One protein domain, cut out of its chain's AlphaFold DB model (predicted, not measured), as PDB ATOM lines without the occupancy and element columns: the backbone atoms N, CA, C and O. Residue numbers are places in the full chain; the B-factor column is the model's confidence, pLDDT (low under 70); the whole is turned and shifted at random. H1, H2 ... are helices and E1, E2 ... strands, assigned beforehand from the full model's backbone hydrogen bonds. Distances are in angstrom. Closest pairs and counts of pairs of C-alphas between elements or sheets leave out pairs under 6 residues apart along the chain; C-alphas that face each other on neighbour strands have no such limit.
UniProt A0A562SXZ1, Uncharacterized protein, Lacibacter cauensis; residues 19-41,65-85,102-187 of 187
ATOM      1  N   SER A  19     270.806 214.491 200.442       94.94
ATOM      2  CA  SER A  19     269.760 213.477 200.574       94.94
ATOM      3  C   SER A  19     270.307 212.091 200.285       94.94
ATOM      4  O   SER A  19     271.139 211.924 199.395       94.94
ATOM      5  N   TYR A  20     269.812 211.093 201.005       96.06
ATOM      6  CA  TYR A  20     270.185 209.694 200.818       96.06
ATOM      7  C   TYR A  20     269.050 208.783 201.273       96.06
ATOM      8  O   TYR A  20     268.145 209.207 201.993       96.06
ATOM      9  N   HIS A  21     269.094 207.524 200.851       96.88
ATOM     10  CA  HIS A  21     268.109 206.525 201.236       96.88
ATOM     11  C   HIS A  21     268.762 205.165 201.473       96.88
ATOM     12  O   HIS A  21     269.814 204.859 200.909       96.88
ATOM     13  N   PHE A  22     268.131 204.338 202.299       97.19
ATOM     14  CA  PHE A  22     268.583 202.976 202.577       97.19
ATOM     15  C   PHE A  22     267.422 202.095 203.043       97.19
ATOM     16  O   PHE A  22     266.363 202.591 203.422       97.19
ATOM     17  N   GLY A  23     267.614 200.778 203.000       96.56
ATOM     18  CA  GLY A  23     266.697 199.810 203.597       96.56
ATOM     19  C   GLY A  23     267.245 199.288 204.921       96.56
ATOM     20  O   GLY A  23     268.454 199.106 205.058       96.56
ATOM     21  N   ILE A  24     266.363 199.027 205.883       95.25
ATOM     22  CA  ILE A  24     266.698 198.342 207.135       95.25
ATOM     23  C   ILE A  24     265.579 197.371 207.502       95.25
ATOM     24  O   ILE A  24     264.405 197.676 207.300       95.25
ATOM     25  N   ALA A  25     265.932 196.197 208.016       93.69
ATOM     26  CA  ALA A  25     264.973 195.158 208.360       93.69
ATOM     27  C   ALA A  25     265.421 194.355 209.586       93.69
ATOM     28  O   ALA A  25     266.619 194.228 209.847       93.69
ATOM     29  N   ASP A  26     264.446 193.809 210.306       89.19
ATOM     30  CA  ASP A  26     264.620 192.714 211.257       89.19
ATOM     31  C   ASP A  26     263.985 191.423 210.692       89.19
ATOM     32  O   ASP A  26     263.740 191.312 209.489       89.19
ATOM     33  N   THR A  27     263.752 190.410 211.530       85.75
ATOM     34  CA  THR A  27     263.177 189.128 211.092       85.75
ATOM     35  C   THR A  27     261.718 189.210 210.630       85.75
ATOM     36  O   THR A  27     261.272 188.310 209.923       85.75
ATOM     37  N   ALA A  28     260.967 190.241 211.023       85.88
ATOM     38  CA  ALA A  28     259.527 190.359 210.779       85.88
ATOM     39  C   ALA A  28     259.117 191.669 210.085       85.88
ATOM     40  O   ALA A  28     258.040 191.743 209.496       85.88
ATOM     41  N   ASN A  29     259.953 192.701 210.152       90.62
ATOM     42  CA  ASN A  29     259.629 194.075 209.806       90.62
ATOM     43  C   ASN A  29     260.741 194.718 208.973       90.62
ATOM     44  O   ASN A  29     261.914 194.375 209.099       90.62
ATOM     45  N   ALA A  30     260.382 195.709 208.158       93.75
ATOM     46  CA  ALA A  30     261.337 196.462 207.352       93.75
ATOM     47  C   ALA A  30     260.896 197.913 207.136       93.75
ATOM     48  O   ALA A  30     259.704 198.210 207.135       93.75
ATOM     49  N   PHE A  31     261.865 198.795 206.891       96.56
ATOM     50  CA  PHE A  31     261.666 200.180 206.480       96.56
ATOM     51  C   PHE A  31     262.525 200.521 205.260       96.56
ATOM     52  O   PHE A  31     263.700 200.156 205.180       96.56
ATOM     53  N   LEU A  32     261.940 201.291 204.345       96.88
ATOM     54  CA  LEU A  32     262.657 202.156 203.418       96.88
ATOM     55  C   LEU A  32     262.827 203.516 204.093       96.88
ATOM     56  O   LEU A  32     261.850 204.160 204.474       96.88
ATOM     57  N   VAL A  33     264.070 203.936 204.272       97.81
ATOM     58  CA  VAL A  33     264.423 205.168 204.968       97.81
ATOM     59  C   VAL A  33     264.864 206.209 203.953       97.81
ATOM     60  O   VAL A  33     265.778 205.958 203.172       97.81
ATOM     61  N   PHE A  34     264.241 207.383 203.995       97.94
ATOM     62  CA  PHE A  34     264.579 208.539 203.165       97.94
ATOM     63  C   PHE A  34     265.052 209.672 204.059       97.94
ATOM     64  O   PHE A  34     264.337 210.064 204.976       97.94
ATOM     65  N   CYS A  35     266.239 210.207 203.802       97.88
ATOM     66  CA  CYS A  35     266.862 211.243 204.612       97.88
ATOM     67  C   CYS A  35     267.104 212.508 203.794       97.88
ATOM     68  O   CYS A  35     267.455 212.451 202.616       97.88
ATOM     69  N   SER A  36     266.964 213.653 204.456       96.56
ATOM     70  CA  SER A  36     267.264 214.972 203.910       96.56
ATOM     71  C   SER A  36     267.900 215.841 204.986       96.56
ATOM     72  O   SER A  36     267.417 215.909 206.120       96.56
ATOM     73  N   ARG A  37     268.990 216.515 204.629       93.88
ATOM     74  CA  ARG A  37     269.683 217.490 205.464       93.88
ATOM     75  C   ARG A  37     269.770 218.805 204.714       93.88
ATOM     76  O   ARG A  37     270.149 218.835 203.551       93.88
ATOM     77  N   GLN A  38     269.487 219.897 205.407       93.06
ATOM     78  CA  GLN A  38     269.714 221.247 204.928       93.06
ATOM     79  C   GLN A  38     270.586 221.998 205.932       93.06
ATOM     80  O   GLN A  38     270.262 222.061 207.116       93.06
ATOM     81  N   TYR A  39     271.659 222.610 205.443       90.38
ATOM     82  CA  TYR A  39     272.475 223.558 206.190       90.38
ATOM     83  C   TYR A  39     272.305 224.959 205.609       90.38
ATOM     84  O   TYR A  39     272.298 225.136 204.389       90.38
ATOM     85  N   LEU A  40     272.165 225.951 206.483       89.44
ATOM     86  CA  LEU A  40     272.074 227.361 206.135       89.44
ATOM     87  C   LEU A  40     273.101 228.148 206.953       89.44
ATOM     88  O   LEU A  40     273.026 228.182 208.181       89.44
ATOM     89  N   GLY A  41     274.027 228.813 206.270       87.19
ATOM     90  CA  GLY A  41     274.979 229.741 206.869       87.19
ATOM     91  C   GLY A  41     274.706 231.166 206.406       87.19
ATOM     92  O   GLY A  41     274.464 231.401 205.225       87.19
ATOM     93  N   SER A  65     265.987 215.722 208.562       97.44
ATOM     94  CA  SER A  65     264.725 215.000 208.572       97.44
ATOM     95  C   SER A  65     264.889 213.633 207.934       97.44
ATOM     96  O   SER A  65     265.661 213.479 206.985       97.44
ATOM     97  N   ALA A  66     264.147 212.654 208.433       97.94
ATOM     98  CA  ALA A  66     264.052 211.351 207.799       97.94
ATOM     99  C   ALA A  66     262.626 210.804 207.868       97.94
ATOM    100  O   ALA A  66     261.895 211.103 208.805       97.94
ATOM    101  N   ALA A  67     262.243 209.992 206.888       98.12
ATOM    102  CA  ALA A  67     260.979 209.266 206.867       98.12
ATOM    103  C   ALA A  67     261.260 207.765 206.760       98.12
ATOM    104  O   ALA A  67     262.039 207.341 205.905       98.12
ATOM    105  N   PHE A  68     260.648 206.976 207.639       97.38
ATOM    106  CA  PHE A  68     260.739 205.520 207.687       97.38
ATOM    107  C   PHE A  68     259.421 204.966 207.171       97.38
ATOM    108  O   PHE A  68     258.405 204.981 207.869       97.38
ATOM    109  N   ILE A  69     259.443 204.518 205.924       96.44
ATOM    110  CA  ILE A  69     258.258 204.066 205.210       96.44
ATOM    111  C   ILE A  69     258.299 202.544 205.146       96.44
ATOM    112  O   ILE A  69     259.239 201.983 204.572       96.44
ATOM    113  N   PRO A  70     257.335 201.838 205.747       93.94
ATOM    114  CA  PRO A  70     257.301 200.398 205.630       93.94
ATOM    115  C   PRO A  70     256.986 199.984 204.183       93.94
ATOM    116  O   PRO A  70     256.236 200.676 203.487       93.94
ATOM    117  N   PRO A  71     257.510 198.844 203.704       87.81
ATOM    118  CA  PRO A  71     257.100 198.278 202.426       87.81
ATOM    119  C   PRO A  71     255.584 198.042 202.373       87.81
ATOM    120  O   PRO A  71     254.926 197.854 203.399       87.81
ATOM    121  N   ALA A  72     255.014 198.022 201.166       80.75
ATOM    122  CA  ALA A  72     253.584 197.781 200.990       80.75
ATOM    123  C   ALA A  72     253.148 196.456 201.655       80.75
ATOM    124  O   ALA A  72     253.834 195.443 201.517       80.75
ATOM    125  N   LYS A  73     251.965 196.458 202.298       69.69
ATOM    126  CA  LYS A  73     251.322 195.308 202.983       69.69
ATOM    127  C   LYS A  73     251.873 194.932 204.372       69.69
ATOM    128  O   LYS A  73     251.734 193.781 204.778       69.69
ATOM    129  N   THR A  74     252.442 195.874 205.124       77.88
ATOM    130  CA  THR A  74     252.757 195.654 206.552       77.88
ATOM    131  C   THR A  74     251.737 196.340 207.467       77.88
ATOM    132  O   THR A  74     251.007 197.232 207.039       77.88
ATOM    133  N   THR A  75     251.693 195.927 208.734       82.62
ATOM    134  CA  THR A  75     250.910 196.581 209.799       82.62
ATOM    135  C   THR A  75     251.690 197.681 210.524       82.62
ATOM    136  O   THR A  75     251.191 198.236 211.502       82.62
ATOM    137  N   MET A  76     252.919 197.982 210.093       88.06
ATOM    138  CA  MET A  76     253.745 198.990 210.745       88.06
ATOM    139  C   MET A  76     253.288 200.403 210.395       88.06
ATOM    140  O   MET A  76     252.957 200.697 209.248       88.06
ATOM    141  N   ASP A  77     253.323 201.288 211.390       92.81
ATOM    142  CA  ASP A  77     253.142 202.721 211.174       92.81
ATOM    143  C   ASP A  77     254.404 203.328 210.526       92.81
ATOM    144  O   ASP A  77     255.527 202.877 210.765       92.81
ATOM    145  N   GLU A  78     254.223 204.396 209.748       95.19
ATOM    146  CA  GLU A  78     255.315 205.260 209.289       95.19
ATOM    147  C   GLU A  78     255.892 206.076 210.451       95.19
ATOM    148  O   GLU A  78     255.151 206.557 211.311       95.19
ATOM    149  N   TRP A  79     257.206 206.295 210.439       97.44
ATOM    150  CA  TRP A  79     257.887 207.128 211.432       97.44
ATOM    151  C   TRP A  79     258.670 208.255 210.773       97.44
ATOM    152  O   TRP A  79     259.165 208.125 209.658       97.44
ATOM    153  N   TYR A  80     258.808 209.362 211.488       97.75
ATOM    154  CA  TYR A  80     259.436 210.578 211.004       97.75
ATOM    155  C   TYR A  80     260.454 211.067 212.022       97.75
ATOM    156  O   TYR A  80     260.147 211.148 213.209       97.75
ATOM    157  N   VAL A  81     261.651 211.400 211.555       97.88
ATOM    158  CA  VAL A  81     262.705 212.044 212.336       97.88
ATOM    159  C   VAL A  81     262.729 213.518 211.989       97.88
ATOM    160  O   VAL A  81     262.766 213.863 210.808       97.88
ATOM    161  N   GLU A  82     262.815 214.372 212.999       96.88
ATOM    162  CA  GLU A  82     263.238 215.759 212.833       96.88
ATOM    163  C   GLU A  82     264.294 216.097 213.878       96.88
ATOM    164  O   GLU A  82     264.116 215.814 215.060       96.88
ATOM    165  N   MET A  83     265.397 216.702 213.442       95.25
ATOM    166  CA  MET A  83     266.459 217.213 214.306       95.25
ATOM    167  C   MET A  83     267.041 218.492 213.720       95.25
ATOM    168  O   MET A  83     267.017 218.704 212.507       95.25
ATOM    169  N   GLY A  84     267.630 219.336 214.557       92.50
ATOM    170  CA  GLY A  84     268.318 220.510 214.046       92.50
ATOM    171  C   GLY A  84     268.770 221.481 215.114       92.50
ATOM    172  O   GLY A  84     268.603 221.253 216.310       92.50
ATOM    173  N   TYR A  85     269.340 222.584 214.646       91.38
ATOM    174  CA  TYR A  85     269.697 223.723 215.477       91.38
ATOM    175  C   TYR A  85     269.571 225.027 214.697       91.38
ATOM    176  O   TYR A  85     269.548 225.070 213.462       91.38
ATOM    177  N   MET A 102     280.367 222.495 220.003       81.69
ATOM    178  CA  MET A 102     279.626 222.211 218.775       81.69
ATOM    179  C   MET A 102     278.133 222.539 218.938       81.69
ATOM    180  O   MET A 102     277.593 222.400 220.036       81.69
ATOM    181  N   PRO A 103     277.441 222.949 217.858       82.56
ATOM    182  CA  PRO A 103     275.997 223.132 217.893       82.56
ATOM    183  C   PRO A 103     275.277 221.868 218.375       82.56
ATOM    184  O   PRO A 103     275.521 220.772 217.869       82.56
ATOM    185  N   LEU A 104     274.382 222.034 219.348       85.81
ATOM    186  CA  LEU A 104     273.600 220.935 219.904       85.81
ATOM    187  C   LEU A 104     272.356 220.709 219.055       85.81
ATOM    188  O   LEU A 104     271.509 221.592 218.938       85.81
ATOM    189  N   GLU A 105     272.252 219.518 218.481       90.12
ATOM    190  CA  GLU A 105     271.065 219.076 217.758       90.12
ATOM    191  C   GLU A 105     270.224 218.192 218.665       90.12
ATOM    192  O   GLU A 105     270.629 217.082 218.998       90.12
ATOM    193  N   ASN A 106     269.048 218.679 219.035       92.69
ATOM    194  CA  ASN A 106     268.006 217.846 219.620       92.69
ATOM    195  C   ASN A 106     267.003 217.475 218.533       92.69
ATOM    196  O   ASN A 106     266.934 218.118 217.477       92.69
ATOM    197  N   GLY A 107     266.183 216.476 218.817       95.81
ATOM    198  CA  GLY A 107     265.004 216.229 218.011       95.81
ATOM    199  C   GLY A 107     264.199 215.045 218.486       95.81
ATOM    200  O   GLY A 107     264.217 214.708 219.668       95.81
ATOM    201  N   PHE A 108     263.457 214.438 217.574       97.06
ATOM    202  CA  PHE A 108     262.539 213.359 217.906       97.06
ATOM    203  C   PHE A 108     262.311 212.424 216.720       97.06
ATOM    204  O   PHE A 108     262.509 212.797 215.564       97.06
ATOM    205  N   VAL A 109     261.856 211.212 217.032       97.44
ATOM    206  CA  VAL A 109     261.312 210.228 216.094       97.44
ATOM    207  C   VAL A 109     259.857 209.970 216.468       97.44
ATOM    208  O   VAL A 109     259.580 209.606 217.608       97.44
ATOM    209  N   THR A 110     258.911 210.143 215.546       97.06
ATOM    210  CA  THR A 110     257.477 210.018 215.850       97.06
ATOM    211  C   THR A 110     256.669 209.380 214.727       97.06
ATOM    212  O   THR A 110     256.932 209.613 213.553       97.06
ATOM    213  N   ASN A 111     255.634 208.624 215.091       95.38
ATOM    214  CA  ASN A 111     254.563 208.178 214.191       95.38
ATOM    215  C   ASN A 111     253.235 208.920 214.453       95.38
ATOM    216  O   ASN A 111     252.158 208.396 214.171       95.38
ATOM    217  N   LYS A 112     253.292 210.115 215.061       91.38
ATOM    218  CA  LYS A 112     252.153 210.932 215.535       91.38
ATOM    219  C   LYS A 112     251.392 210.372 216.747       91.38
ATOM    220  O   LYS A 112     250.675 211.130 217.390       91.38
ATOM    221  N   LYS A 113     251.545 209.085 217.082       92.31
ATOM    222  CA  LYS A 113     250.964 208.459 218.290       92.31
ATOM    223  C   LYS A 113     251.983 208.378 219.428       92.31
ATOM    224  O   LYS A 113     251.657 208.615 220.586       92.31
ATOM    225  N   TYR A 114     253.219 208.043 219.081       92.06
ATOM    226  CA  TYR A 114     254.353 207.885 219.978       92.06
ATOM    227  C   TYR A 114     255.484 208.814 219.544       92.06
ATOM    228  O   TYR A 114     255.600 209.166 218.368       92.06
ATOM    229  N   SER A 115     256.321 209.208 220.500       95.00
ATOM    230  CA  SER A 115     257.495 210.042 220.259       95.00
ATOM    231  C   SER A 115     258.674 209.511 221.061       95.00
ATOM    232  O   SER A 115     258.528 209.202 222.244       95.00
ATOM    233  N   ILE A 116     259.822 209.405 220.403       96.62
ATOM    234  CA  ILE A 116     261.117 209.069 220.987       96.62
ATOM    235  C   ILE A 116     261.974 210.327 220.880       96.62
ATOM    236  O   ILE A 116     262.229 210.793 219.770       96.62
ATOM    237  N   THR A 117     262.409 210.887 222.000       97.25
ATOM    238  CA  THR A 117     263.277 212.072 222.012       97.25
ATOM    239  C   THR A 117     264.707 211.666 221.669       97.25
ATOM    240  O   THR A 117     265.175 210.611 222.098       97.25
ATOM    241  N   ILE A 118     265.401 212.497 220.895       97.12
ATOM    242  CA  ILE A 118     266.817 212.345 220.560       97.12
ATOM    243  C   ILE A 118     267.591 213.475 221.229       97.12
ATOM    244  O   ILE A 118     267.369 214.649 220.919       97.12
ATOM    245  N   GLU A 119     268.531 213.112 222.095       95.31
ATOM    246  CA  GLU A 119     269.344 214.065 222.850       95.31
ATOM    247  C   GLU A 119     270.838 213.835 222.610       95.31
ATOM    248  O   GLU A 119     271.278 212.681 222.556       95.31
ATOM    249  N   PRO A 120     271.648 214.898 222.466       92.94
ATOM    250  CA  PRO A 120     273.076 214.781 222.227       92.94
ATOM    251  C   PRO A 120     273.800 214.195 223.440       92.94
ATOM    252  O   PRO A 120     273.563 214.576 224.584       92.94
ATOM    253  N   LEU A 121     274.756 213.313 223.164       89.62
ATOM    254  CA  LEU A 121     275.653 212.719 224.145       89.62
ATOM    255  C   LEU A 121     277.082 213.227 223.900       89.62
ATOM    256  O   LEU A 121     277.614 213.147 222.789       89.62
ATOM    257  N   PHE A 122     277.712 213.778 224.937       82.44
ATOM    258  CA  PHE A 122     279.067 214.332 224.868       82.44
ATOM    259  C   PHE A 122     280.095 213.279 225.271       82.44
ATOM    260  O   PHE A 122     280.017 212.741 226.370       82.44
ATOM    261  N   ILE A 123     281.074 213.006 224.403       70.06
ATOM    262  CA  ILE A 123     282.105 211.979 224.669       70.06
ATOM    263  C   ILE A 123     283.508 212.596 224.789       70.06
ATOM    264  O   ILE A 123     284.405 211.980 225.360       70.06
ATOM    265  N   LYS A 124     283.728 213.835 224.321       64.06
ATOM    266  CA  LYS A 124     285.030 214.510 224.454       64.06
ATOM    267  C   LYS A 124     284.890 215.948 224.929       64.06
ATOM    268  O   LYS A 124     284.238 216.774 224.294       64.06
ATOM    269  N   ALA A 125     285.566 216.202 226.042       60.66
ATOM    270  CA  ALA A 125     285.880 217.501 226.594       60.66
ATOM    271  C   ALA A 125     287.315 217.857 226.174       60.66
ATOM    272  O   ALA A 125     288.273 217.368 226.771       60.66
ATOM    273  N   GLY A 126     287.485 218.619 225.094       56.88
ATOM    274  CA  GLY A 126     288.821 219.022 224.643       56.88
ATOM    275  C   GLY A 126     289.354 220.157 225.510       56.88
ATOM    276  O   GLY A 126     288.686 221.179 225.592       56.88
ATOM    277  N   LYS A 127     290.527 219.994 226.135       59.41
ATOM    278  CA  LYS A 127     291.220 221.094 226.825       59.41
ATOM    279  C   LYS A 127     291.914 221.992 225.800       59.41
ATOM    280  O   LYS A 127     292.647 221.490 224.945       59.41
ATOM    281  N   SER A 128     291.714 223.305 225.895       57.16
ATOM    282  CA  SER A 128     292.501 224.274 225.126       57.16
ATOM    283  C   SER A 128     293.975 224.245 225.560       57.16
ATOM    284  O   SER A 128     294.286 224.098 226.742       57.16
ATOM    285  N   ARG A 129     294.904 224.399 224.606       54.41
ATOM    286  CA  ARG A 129     296.365 224.367 224.844       54.41
ATOM    287  C   ARG A 129     296.871 225.511 225.732       54.41
ATOM    288  O   ARG A 129     297.981 225.420 226.243       54.41
ATOM    289  N   THR A 130     296.095 226.584 225.867       58.84
ATOM    290  CA  THR A 130     296.484 227.824 226.552       58.84
ATOM    291  C   THR A 130     295.781 228.037 227.887       58.84
ATOM    292  O   THR A 130     296.225 228.878 228.661       58.84
ATOM    293  N   ASN A 131     294.700 227.305 228.173       53.66
ATOM    294  CA  ASN A 131     293.936 227.481 229.401       53.66
ATOM    295  C   ASN A 131     293.243 226.164 229.782       53.66
ATOM    296  O   ASN A 131     292.347 225.694 229.081       53.66
ATOM    297  N   GLU A 132     293.660 225.553 230.893       54.38
ATOM    298  CA  GLU A 132     293.240 224.202 231.304       54.38
ATOM    299  C   GLU A 132     291.749 224.077 231.677       54.38
ATOM    300  O   GLU A 132     291.274 222.966 231.922       54.38
ATOM    301  N   GLN A 133     291.011 225.192 231.710       54.16
ATOM    302  CA  GLN A 133     289.608 225.257 232.131       54.16
ATOM    303  C   GLN A 133     288.589 225.240 230.981       54.16
ATOM    304  O   GLN A 133     287.407 225.009 231.231       54.16
ATOM    305  N   GLU A 134     289.003 225.439 229.726       58.09
ATOM    306  CA  GLU A 134     288.060 225.448 228.601       58.09
ATOM    307  C   GLU A 134     287.888 224.044 228.029       58.09
ATOM    308  O   GLU A 134     288.742 223.527 227.310       58.09
ATOM    309  N   VAL A 135     286.765 223.427 228.396       63.47
ATOM    310  CA  VAL A 135     286.276 222.160 227.861       63.47
ATOM    311  C   VAL A 135     285.425 222.442 226.625       63.47
ATOM    312  O   VAL A 135     284.266 222.845 226.731       63.47
ATOM    313  N   VAL A 136     285.971 222.179 225.438       71.50
ATOM    314  CA  VAL A 136     285.181 222.196 224.200       71.50
ATOM    315  C   VAL A 136     284.294 220.955 224.183       71.50
ATOM    316  O   VAL A 136     284.800 219.829 224.142       71.50
ATOM    317  N   LYS A 137     282.973 221.156 224.223       77.06
ATOM    318  CA  LYS A 137     281.985 220.075 224.131       77.06
ATOM    319  C   LYS A 137     281.822 219.631 222.682       77.06
ATOM    320  O   LYS A 137     281.358 220.397 221.835       77.06
ATOM    321  N   VAL A 138     282.176 218.379 222.418       81.56
ATOM    322  CA  VAL A 138     282.003 217.728 221.115       81.56
ATOM    323  C   VAL A 138     280.917 216.664 221.236       81.56
ATOM    324  O   VAL A 138     280.989 215.791 222.109       81.56
ATOM    325  N   THR A 139     279.913 216.734 220.362       87.69
ATOM    326  CA  THR A 139     278.864 215.712 220.264       87.69
ATOM    327  C   THR A 139     279.490 214.412 219.782       87.69
ATOM    328  O   THR A 139     279.979 214.334 218.659       87.69
ATOM    329  N   GLY A 140     279.504 213.402 220.650       89.00
ATOM    330  CA  GLY A 140     280.031 212.078 220.326       89.00
ATOM    331  C   GLY A 140     278.959 211.062 219.974       89.00
ATOM    332  O   GLY A 140     279.264 210.016 219.416       89.00
ATOM    333  N   GLY A 141     277.704 211.367 220.276       93.69
ATOM    334  CA  GLY A 141     276.606 210.442 220.099       93.69
ATOM    335  C   GLY A 141     275.256 211.095 220.304       93.69
ATOM    336  O   GLY A 141     275.165 212.297 220.565       93.69
ATOM    337  N   TYR A 142     274.221 210.269 220.242       95.69
ATOM    338  CA  TYR A 142     272.884 210.627 220.689       95.69
ATOM    339  C   TYR A 142     272.289 209.505 221.532       95.69
ATOM    340  O   TYR A 142     272.581 208.327 221.320       95.69
ATOM    341  N   SER A 143     271.442 209.883 222.476       96.19
ATOM    342  CA  SER A 143     270.607 208.978 223.259       96.19
ATOM    343  C   SER A 143     269.158 209.084 222.798       96.19
ATOM    344  O   SER A 143     268.696 210.160 222.413       96.19
ATOM    345  N   PHE A 144     268.465 207.949 222.797       97.00
ATOM    346  CA  PHE A 144     267.067 207.832 222.407       97.00
ATOM    347  C   PHE A 144     266.233 207.566 223.651       97.00
ATOM    348  O   PHE A 144     266.465 206.569 224.335       97.00
ATOM    349  N   HIS A 145     265.253 208.424 223.918       95.56
ATOM    350  CA  HIS A 145     264.428 208.362 225.120       95.56
ATOM    351  C   HIS A 145     262.965 208.121 224.785       95.56
ATOM    352  O   HIS A 145     262.391 208.802 223.940       95.56
ATOM    353  N   TYR A 146     262.336 207.191 225.492       94.00
ATOM    354  CA  TYR A 146     260.900 206.957 225.434       94.00
ATOM    355  C   TYR A 146     260.340 206.938 226.852       94.00
ATOM    356  O   TYR A 146     260.730 206.094 227.653       94.00
ATOM    357  N   ARG A 147     259.414 207.860 227.160       87.00
ATOM    358  CA  ARG A 147     258.769 207.983 228.485       87.00
ATOM    359  C   ARG A 147     259.786 207.968 229.643       87.00
ATOM    360  O   ARG A 147     259.714 207.105 230.510       87.00
ATOM    361  N   GLU A 148     260.734 208.906 229.620       86.12
ATOM    362  CA  GLU A 148     261.822 209.067 230.611       86.12
ATOM    363  C   GLU A 148     262.863 207.931 230.668       86.12
ATOM    364  O   GLU A 148     263.783 207.976 231.482       86.12
ATOM    365  N   GLN A 149     262.759 206.910 229.813       91.44
ATOM    366  CA  GLN A 149     263.724 205.813 229.760       91.44
ATOM    367  C   GLN A 149     264.604 205.910 228.522       91.44
ATOM    368  O   GLN A 149     264.106 206.065 227.405       91.44
ATOM    369  N   VAL A 150     265.912 205.728 228.704       94.19
ATOM    370  CA  VAL A 150     266.838 205.561 227.582       94.19
ATOM    371  C   VAL A 150     266.613 204.178 226.969       94.19
ATOM    372  O   VAL A 150     266.797 203.161 227.631       94.19
ATOM    373  N   ILE A 151     266.229 204.134 225.694       95.50
ATOM    374  CA  ILE A 151     265.943 202.894 224.950       95.50
ATOM    375  C   ILE A 151     267.034 202.533 223.935       95.50
ATOM    376  O   ILE A 151     267.125 201.389 223.485       95.50
ATOM    377  N   GLY A 152     267.933 203.469 223.636       95.75
ATOM    378  CA  GLY A 152     269.134 203.189 222.862       95.75
ATOM    379  C   GLY A 152     270.101 204.359 222.807       95.75
ATOM    380  O   GLY A 152     269.800 205.463 223.261       95.75
ATOM    381  N   VAL A 153     271.268 204.104 222.230       95.94
ATOM    382  CA  VAL A 153     272.326 205.094 222.008       95.94
ATOM    383  C   VAL A 153     272.982 204.865 220.650       95.94
ATOM    384  O   VAL A 153     273.081 203.728 220.190       95.94
ATOM    385  N   VAL A 154     273.455 205.937 220.024       95.75
ATOM    386  CA  VAL A 154     274.308 205.900 218.830       95.75
ATOM    387  C   VAL A 154     275.620 206.618 219.132       95.75
ATOM    388  O   VAL A 154     275.606 207.735 219.644       95.75
ATOM    389  N   ASP A 155     276.743 205.975 218.823       93.31
ATOM    390  CA  ASP A 155     278.100 206.512 218.926       93.31
ATOM    391  C   ASP A 155     278.605 206.848 217.520       93.31
ATOM    392  O   ASP A 155     278.770 205.983 216.657       93.31
ATOM    393  N   LEU A 156     278.843 208.136 217.289       91.19
ATOM    394  CA  LEU A 156     279.255 208.666 215.996       91.19
ATOM    395  C   LEU A 156     280.744 208.447 215.716       91.19
ATOM    396  O   LEU A 156     281.139 208.451 214.555       91.19
ATOM    397  N   PHE A 157     281.572 208.264 216.749       87.75
ATOM    398  CA  PHE A 157     283.009 208.048 216.587       87.75
ATOM    399  C   PHE A 157     283.322 206.609 216.197       87.75
ATOM    400  O   PHE A 157     284.147 206.375 215.319       87.75
ATOM    401  N   ASN A 158     282.652 205.657 216.844       89.31
ATOM    402  CA  ASN A 158     282.822 204.230 216.566       89.31
ATOM    403  C   ASN A 158     281.865 203.712 215.483       89.31
ATOM    404  O   ASN A 158     281.899 202.529 215.153       89.31
ATOM    405  N   ALA A 159     281.014 204.591 214.947       91.38
ATOM    406  CA  ALA A 159     279.978 204.269 213.975       91.38
ATOM    407  C   ALA A 159     279.107 203.072 214.401       91.38
ATOM    408  O   ALA A 159     278.853 202.154 213.622       91.38
ATOM    409  N   SER A 160     278.664 203.082 215.659       93.38
ATOM    410  CA  SER A 160     277.935 201.976 216.280       93.38
ATOM    411  C   SER A 160     276.676 202.463 216.993       93.38
ATOM    412  O   SER A 160     276.504 203.650 217.269       93.38
ATOM    413  N   PHE A 161     275.757 201.545 217.276       93.88
ATOM    414  CA  PHE A 161     274.579 201.821 218.089       93.88
ATOM    415  C   PHE A 161     274.210 200.602 218.928       93.88
ATOM    416  O   PHE A 161     274.523 199.467 218.569       93.88
ATOM    417  N   SER A 162     273.518 200.857 220.035       93.50
ATOM    418  CA  SER A 162     273.084 199.842 220.992       93.50
ATOM    419  C   SER A 162     271.661 200.125 221.456       93.50
ATOM    420  O   SER A 162     271.238 201.279 221.539       93.50
ATOM    421  N   PHE A 163     270.936 199.067 221.813       91.94
ATOM    422  CA  PHE A 163     269.597 199.148 222.404       91.94
ATOM    423  C   PHE A 163     269.604 198.543 223.798       91.94
ATOM    424  O   PHE A 163     270.334 197.584 224.056       91.94
ATOM    425  N   PHE A 164     268.728 199.037 224.665       88.50
ATOM    426  CA  PHE A 164     268.491 198.401 225.956       88.50
ATOM    427  C   PHE A 164     267.516 197.223 225.796       88.50
ATOM    428  O   PHE A 164     266.575 197.273 224.993       88.50
ATOM    429  N   SER A 165     267.774 196.134 226.526       70.94
ATOM    430  CA  SER A 165     267.133 194.819 226.349       70.94
ATOM    431  C   SER A 165     265.607 194.865 226.442       70.94
ATOM    432  O   SER A 165     264.936 194.211 225.639       70.94
ATOM    433  N   GLU A 166     265.078 195.689 227.344       77.56
ATOM    434  CA  GLU A 166     263.650 195.847 227.654       77.56
ATOM    435  C   GLU A 166     262.846 196.562 226.553       77.56
ATOM    436  O   GLU A 166     261.618 196.611 226.587       77.56
ATOM    437  N   THR A 167     263.518 197.078 225.523       79.38
ATOM    438  CA  THR A 167     262.863 197.776 224.414       79.38
ATOM    439  C   THR A 167     262.100 196.787 223.521       79.38
ATOM    440  O   THR A 167     262.663 195.790 223.054       79.38
ATOM    441  N   GLY A 168     260.823 197.064 223.235       82.69
ATOM    442  CA  GLY A 168     260.013 196.267 222.303       82.69
ATOM    443  C   GLY A 168     260.620 196.201 220.892       82.69
ATOM    444  O   GLY A 168     261.313 197.128 220.469       82.69
ATOM    445  N   SER A 169     260.363 195.120 220.148       82.38
ATOM    446  CA  SER A 169     260.960 194.870 218.819       82.38
ATOM    447  C   SER A 169     260.726 196.012 217.826       82.38
ATOM    448  O   SER A 169     261.670 196.474 217.191       82.38
ATOM    449  N   THR A 170     259.506 196.552 217.763       85.12
ATOM    450  CA  THR A 170     259.183 197.703 216.905       85.12
ATOM    451  C   THR A 170     260.024 198.933 217.251       85.12
ATOM    452  O   THR A 170     260.588 199.561 216.361       85.12
ATOM    453  N   HIS A 171     260.170 199.264 218.539       89.94
ATOM    454  CA  HIS A 171     261.001 200.395 218.960       89.94
ATOM    455  C   HIS A 171     262.486 200.155 218.662       89.94
ATOM    456  O   HIS A 171     263.167 201.087 218.248       89.94
ATOM    457  N   LYS A 172     262.981 198.916 218.796       92.88
ATOM    458  CA  LYS A 172     264.358 198.566 218.410       92.88
ATOM    459  C   LYS A 172     264.609 198.854 216.931       92.88
ATOM    460  O   LYS A 172     265.594 199.514 216.619       92.88
ATOM    461  N   LEU A 173     263.708 198.447 216.032       93.69
ATOM    462  CA  LEU A 173     263.857 198.728 214.600       93.69
ATOM    463  C   LEU A 173     263.777 200.233 214.286       93.69
ATOM    464  O   LEU A 173     264.567 200.732 213.486       93.69
ATOM    465  N   VAL A 174     262.877 200.974 214.941       95.12
ATOM    466  CA  VAL A 174     262.769 202.439 214.784       95.12
ATOM    467  C   VAL A 174     264.053 203.141 215.235       95.12
ATOM    468  O   VAL A 174     264.574 203.994 214.515       95.12
ATOM    469  N   VAL A 175     264.604 202.763 216.392       95.81
ATOM    470  CA  VAL A 175     265.877 203.311 216.878       95.81
ATOM    471  C   VAL A 175     267.029 202.888 215.963       95.81
ATOM    472  O   VAL A 175     267.892 203.710 215.677       95.81
ATOM    473  N   ALA A 176     267.030 201.659 215.434       96.19
ATOM    474  CA  ALA A 176     268.038 201.194 214.479       96.19
ATOM    475  C   ALA A 176     268.041 202.047 213.204       96.19
ATOM    476  O   ALA A 176     269.101 202.460 212.726       96.19
ATOM    477  N   ALA A 177     266.850 202.339 212.673       96.81
ATOM    478  CA  ALA A 177     266.666 203.181 211.501       96.81
ATOM    479  C   ALA A 177     267.153 204.612 211.770       96.81
ATOM    480  O   ALA A 177     267.929 205.154 210.983       96.81
ATOM    481  N   ALA A 178     266.773 205.198 212.909       97.19
ATOM    482  CA  ALA A 178     267.204 206.539 213.298       97.19
ATOM    483  C   ALA A 178     268.714 206.626 213.546       97.19
ATOM    484  O   ALA A 178     269.368 207.525 213.022       97.19
ATOM    485  N   ALA A 179     269.294 205.672 214.272       96.94
ATOM    486  CA  ALA A 179     270.730 205.596 214.504       96.94
ATOM    487  C   ALA A 179     271.503 205.462 213.186       96.94
ATOM    488  O   ALA A 179     272.434 206.225 212.943       96.94
ATOM    489  N   SER A 180     271.072 204.566 212.295       96.50
ATOM    490  CA  SER A 180     271.683 204.390 210.970       96.50
ATOM    491  C   SER A 180     271.599 205.668 210.136       96.50
ATOM    492  O   SER A 180     272.582 206.071 209.515       96.50
ATOM    493  N   ALA A 181     270.453 206.355 210.173       96.44
ATOM    494  CA  ALA A 181     270.280 207.635 209.507       96.44
ATOM    495  C   ALA A 181     271.283 208.675 210.034       96.44
ATOM    496  O   ALA A 181     271.925 209.349 209.233       96.44
ATOM    497  N   LEU A 182     271.485 208.765 211.352       94.94
ATOM    498  CA  LEU A 182     272.447 209.690 211.966       94.94
ATOM    499  C   LEU A 182     273.907 209.334 211.674       94.94
ATOM    500  O   LEU A 182     274.716 210.236 211.454       94.94
ATOM    501  N   LEU A 183     274.246 208.047 211.619       94.69
ATOM    502  CA  LEU A 183     275.584 207.592 211.245       94.69
ATOM    503  C   LEU A 183     275.915 207.950 209.794       94.69
ATOM    504  O   LEU A 183     276.995 208.462 209.516       94.69
ATOM    505  N   LEU A 184     274.973 207.738 208.871       93.06
ATOM    506  CA  LEU A 184     275.146 208.098 207.461       93.06
ATOM    507  C   LEU A 184     275.241 209.612 207.246       93.06
ATOM    508  O   LEU A 184     275.962 210.054 206.358       93.06
ATOM    509  N   ARG A 185     274.562 210.402 208.084       89.44
ATOM    510  CA  ARG A 185     274.601 211.872 208.062       89.44
ATOM    511  C   ARG A 185     275.975 212.450 208.412       89.44
ATOM    512  O   ARG A 185     276.280 213.567 208.003       89.44
ATOM    513  N   ASN A 186     276.741 211.741 209.240       79.50
ATOM    514  CA  ASN A 186     278.025 212.198 209.782       79.50
ATOM    515  C   ASN A 186     279.239 211.657 209.006       79.50
ATOM    516  O   ASN A 186     280.352 211.709 209.527       79.50
ATOM    517  N   ARG A 187     279.018 211.127 207.798       63.03
ATOM    518  CA  ARG A 187     280.085 210.757 206.860       63.03
ATOM    519  C   ARG A 187     280.713 211.972 206.188       63.03
ATOM    520  O   ARG A 187     280.022 213.009 206.080       63.03
TER     521      ARG A 187
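AT A GLANCE: This is residues 19 to 41, 65 to 85 and 102 to 187 of the 187 residues of an uncharacterized protein of Lacibacter cauensis (UniProt A0A562SXZ1). One antiparallel sheet of nine strands, E1 to E9, curls like part of a barrel round a single helix, H1, and stays open between its edge strands E1 and E9. The long hairpin of E6 and E7 runs out beyond this curled body as an arm with its tip at Thr 130, and this arm makes much of the length. The printed part has 130 residues, with nine named strands followed by one named helix along the chain, and the order across the sheet is E1 E2 E3 E4 E5 E6 E7 E8 E9. The class is mostly strand; the whole is compact, with a radius of gyration of the C-alphas of 15.9 A, yet elongated in outline, with spans of 60 by 36 by 25 A.

IN THESE COORDINATES: E1, residues 19 to 25, begins with C-alpha 19 at (269.760, 213.477, 200.574) and is 20.5 A long from first to last C-alpha. E2, residues 30 to 41, is 36.0 A long. E3 is residues 65 to 69, and E4 is residues 79 to 85, 20.8 A long. E5 is residues 106 to 110. E6, residues 115 to 128, measures 38.1 A and ends with C-alpha 128 at (292.501, 224.274, 225.126). E7, residues 131 to 146, is the longest strand by residues and measures 39.1 A; it bends by 57 degrees at residue 141. E8 is residues 149 to 155, 18.0 A long, and E9 is residues 160 to 163. H1, residues 169 to 185, is 24.3 A long and ends with C-alpha 185 at (274.601, 211.872, 208.062).

HOW THE PARTS SIT: E1 and E2 form a hairpin, antiparallel at 154 degrees, with N 22 and O 33 3.0 A apart, within hydrogen-bond range. E2 and E3 are antiparallel neighbours, with N 34 and O 67 2.9 A apart. The hairpin E3 and E4 has N 68 and O 79 2.8 A apart. E4 and E5 are antiparallel at 168 degrees, with N 82 and O 108 3.0 A apart. E5 to E9 form a meander, each strand the antiparallel neighbour of the one before. In it, N 109 and O 116 are 2.8 A apart between E5 and E6, and N 121 and O 141 are 2.8 A apart between E6 and E7. Between E7 and E8, at 122 degrees, N 144 and O 152 are 2.9 A apart; between E8 and E9, N 153 and O 162 are 2.9 A apart. The edge strands E1 and E9 are apart. H1 is on one face of the sheet, an arrangement in two layers, and the sheet curls round it. The closest C-alphas of H1 and E8 are those of Ala 179 and Val 154, 5.6 A apart. Those of H1 and E1 are Ala 177 and Ile 24, 6.5 A apart, and those of H1 and E9 are Ala 179 and Phe 161, also 6.5 A apart. H1 and E6 are near each other. In H1 every O i to N i+4 pair is within hydrogen-bond range.

THE WHOLE: The two C-alphas farthest apart are those of Lys 73 and Thr 130, 60.4 A. Residues 42 to 64 are not printed, with 18.0 A between C-alphas 41 and 65 across the cut. Residues 86 to 101 are not printed either, with 10.6 A between C-alphas 85 and 102. Of the links that are printed whole, E3 to E4 is short and the others are tight. The mean pLDDT of the printed part is 88.1; residue 73, residues 124 to 135 and residue 187, the chain's last, are under 70 in this model.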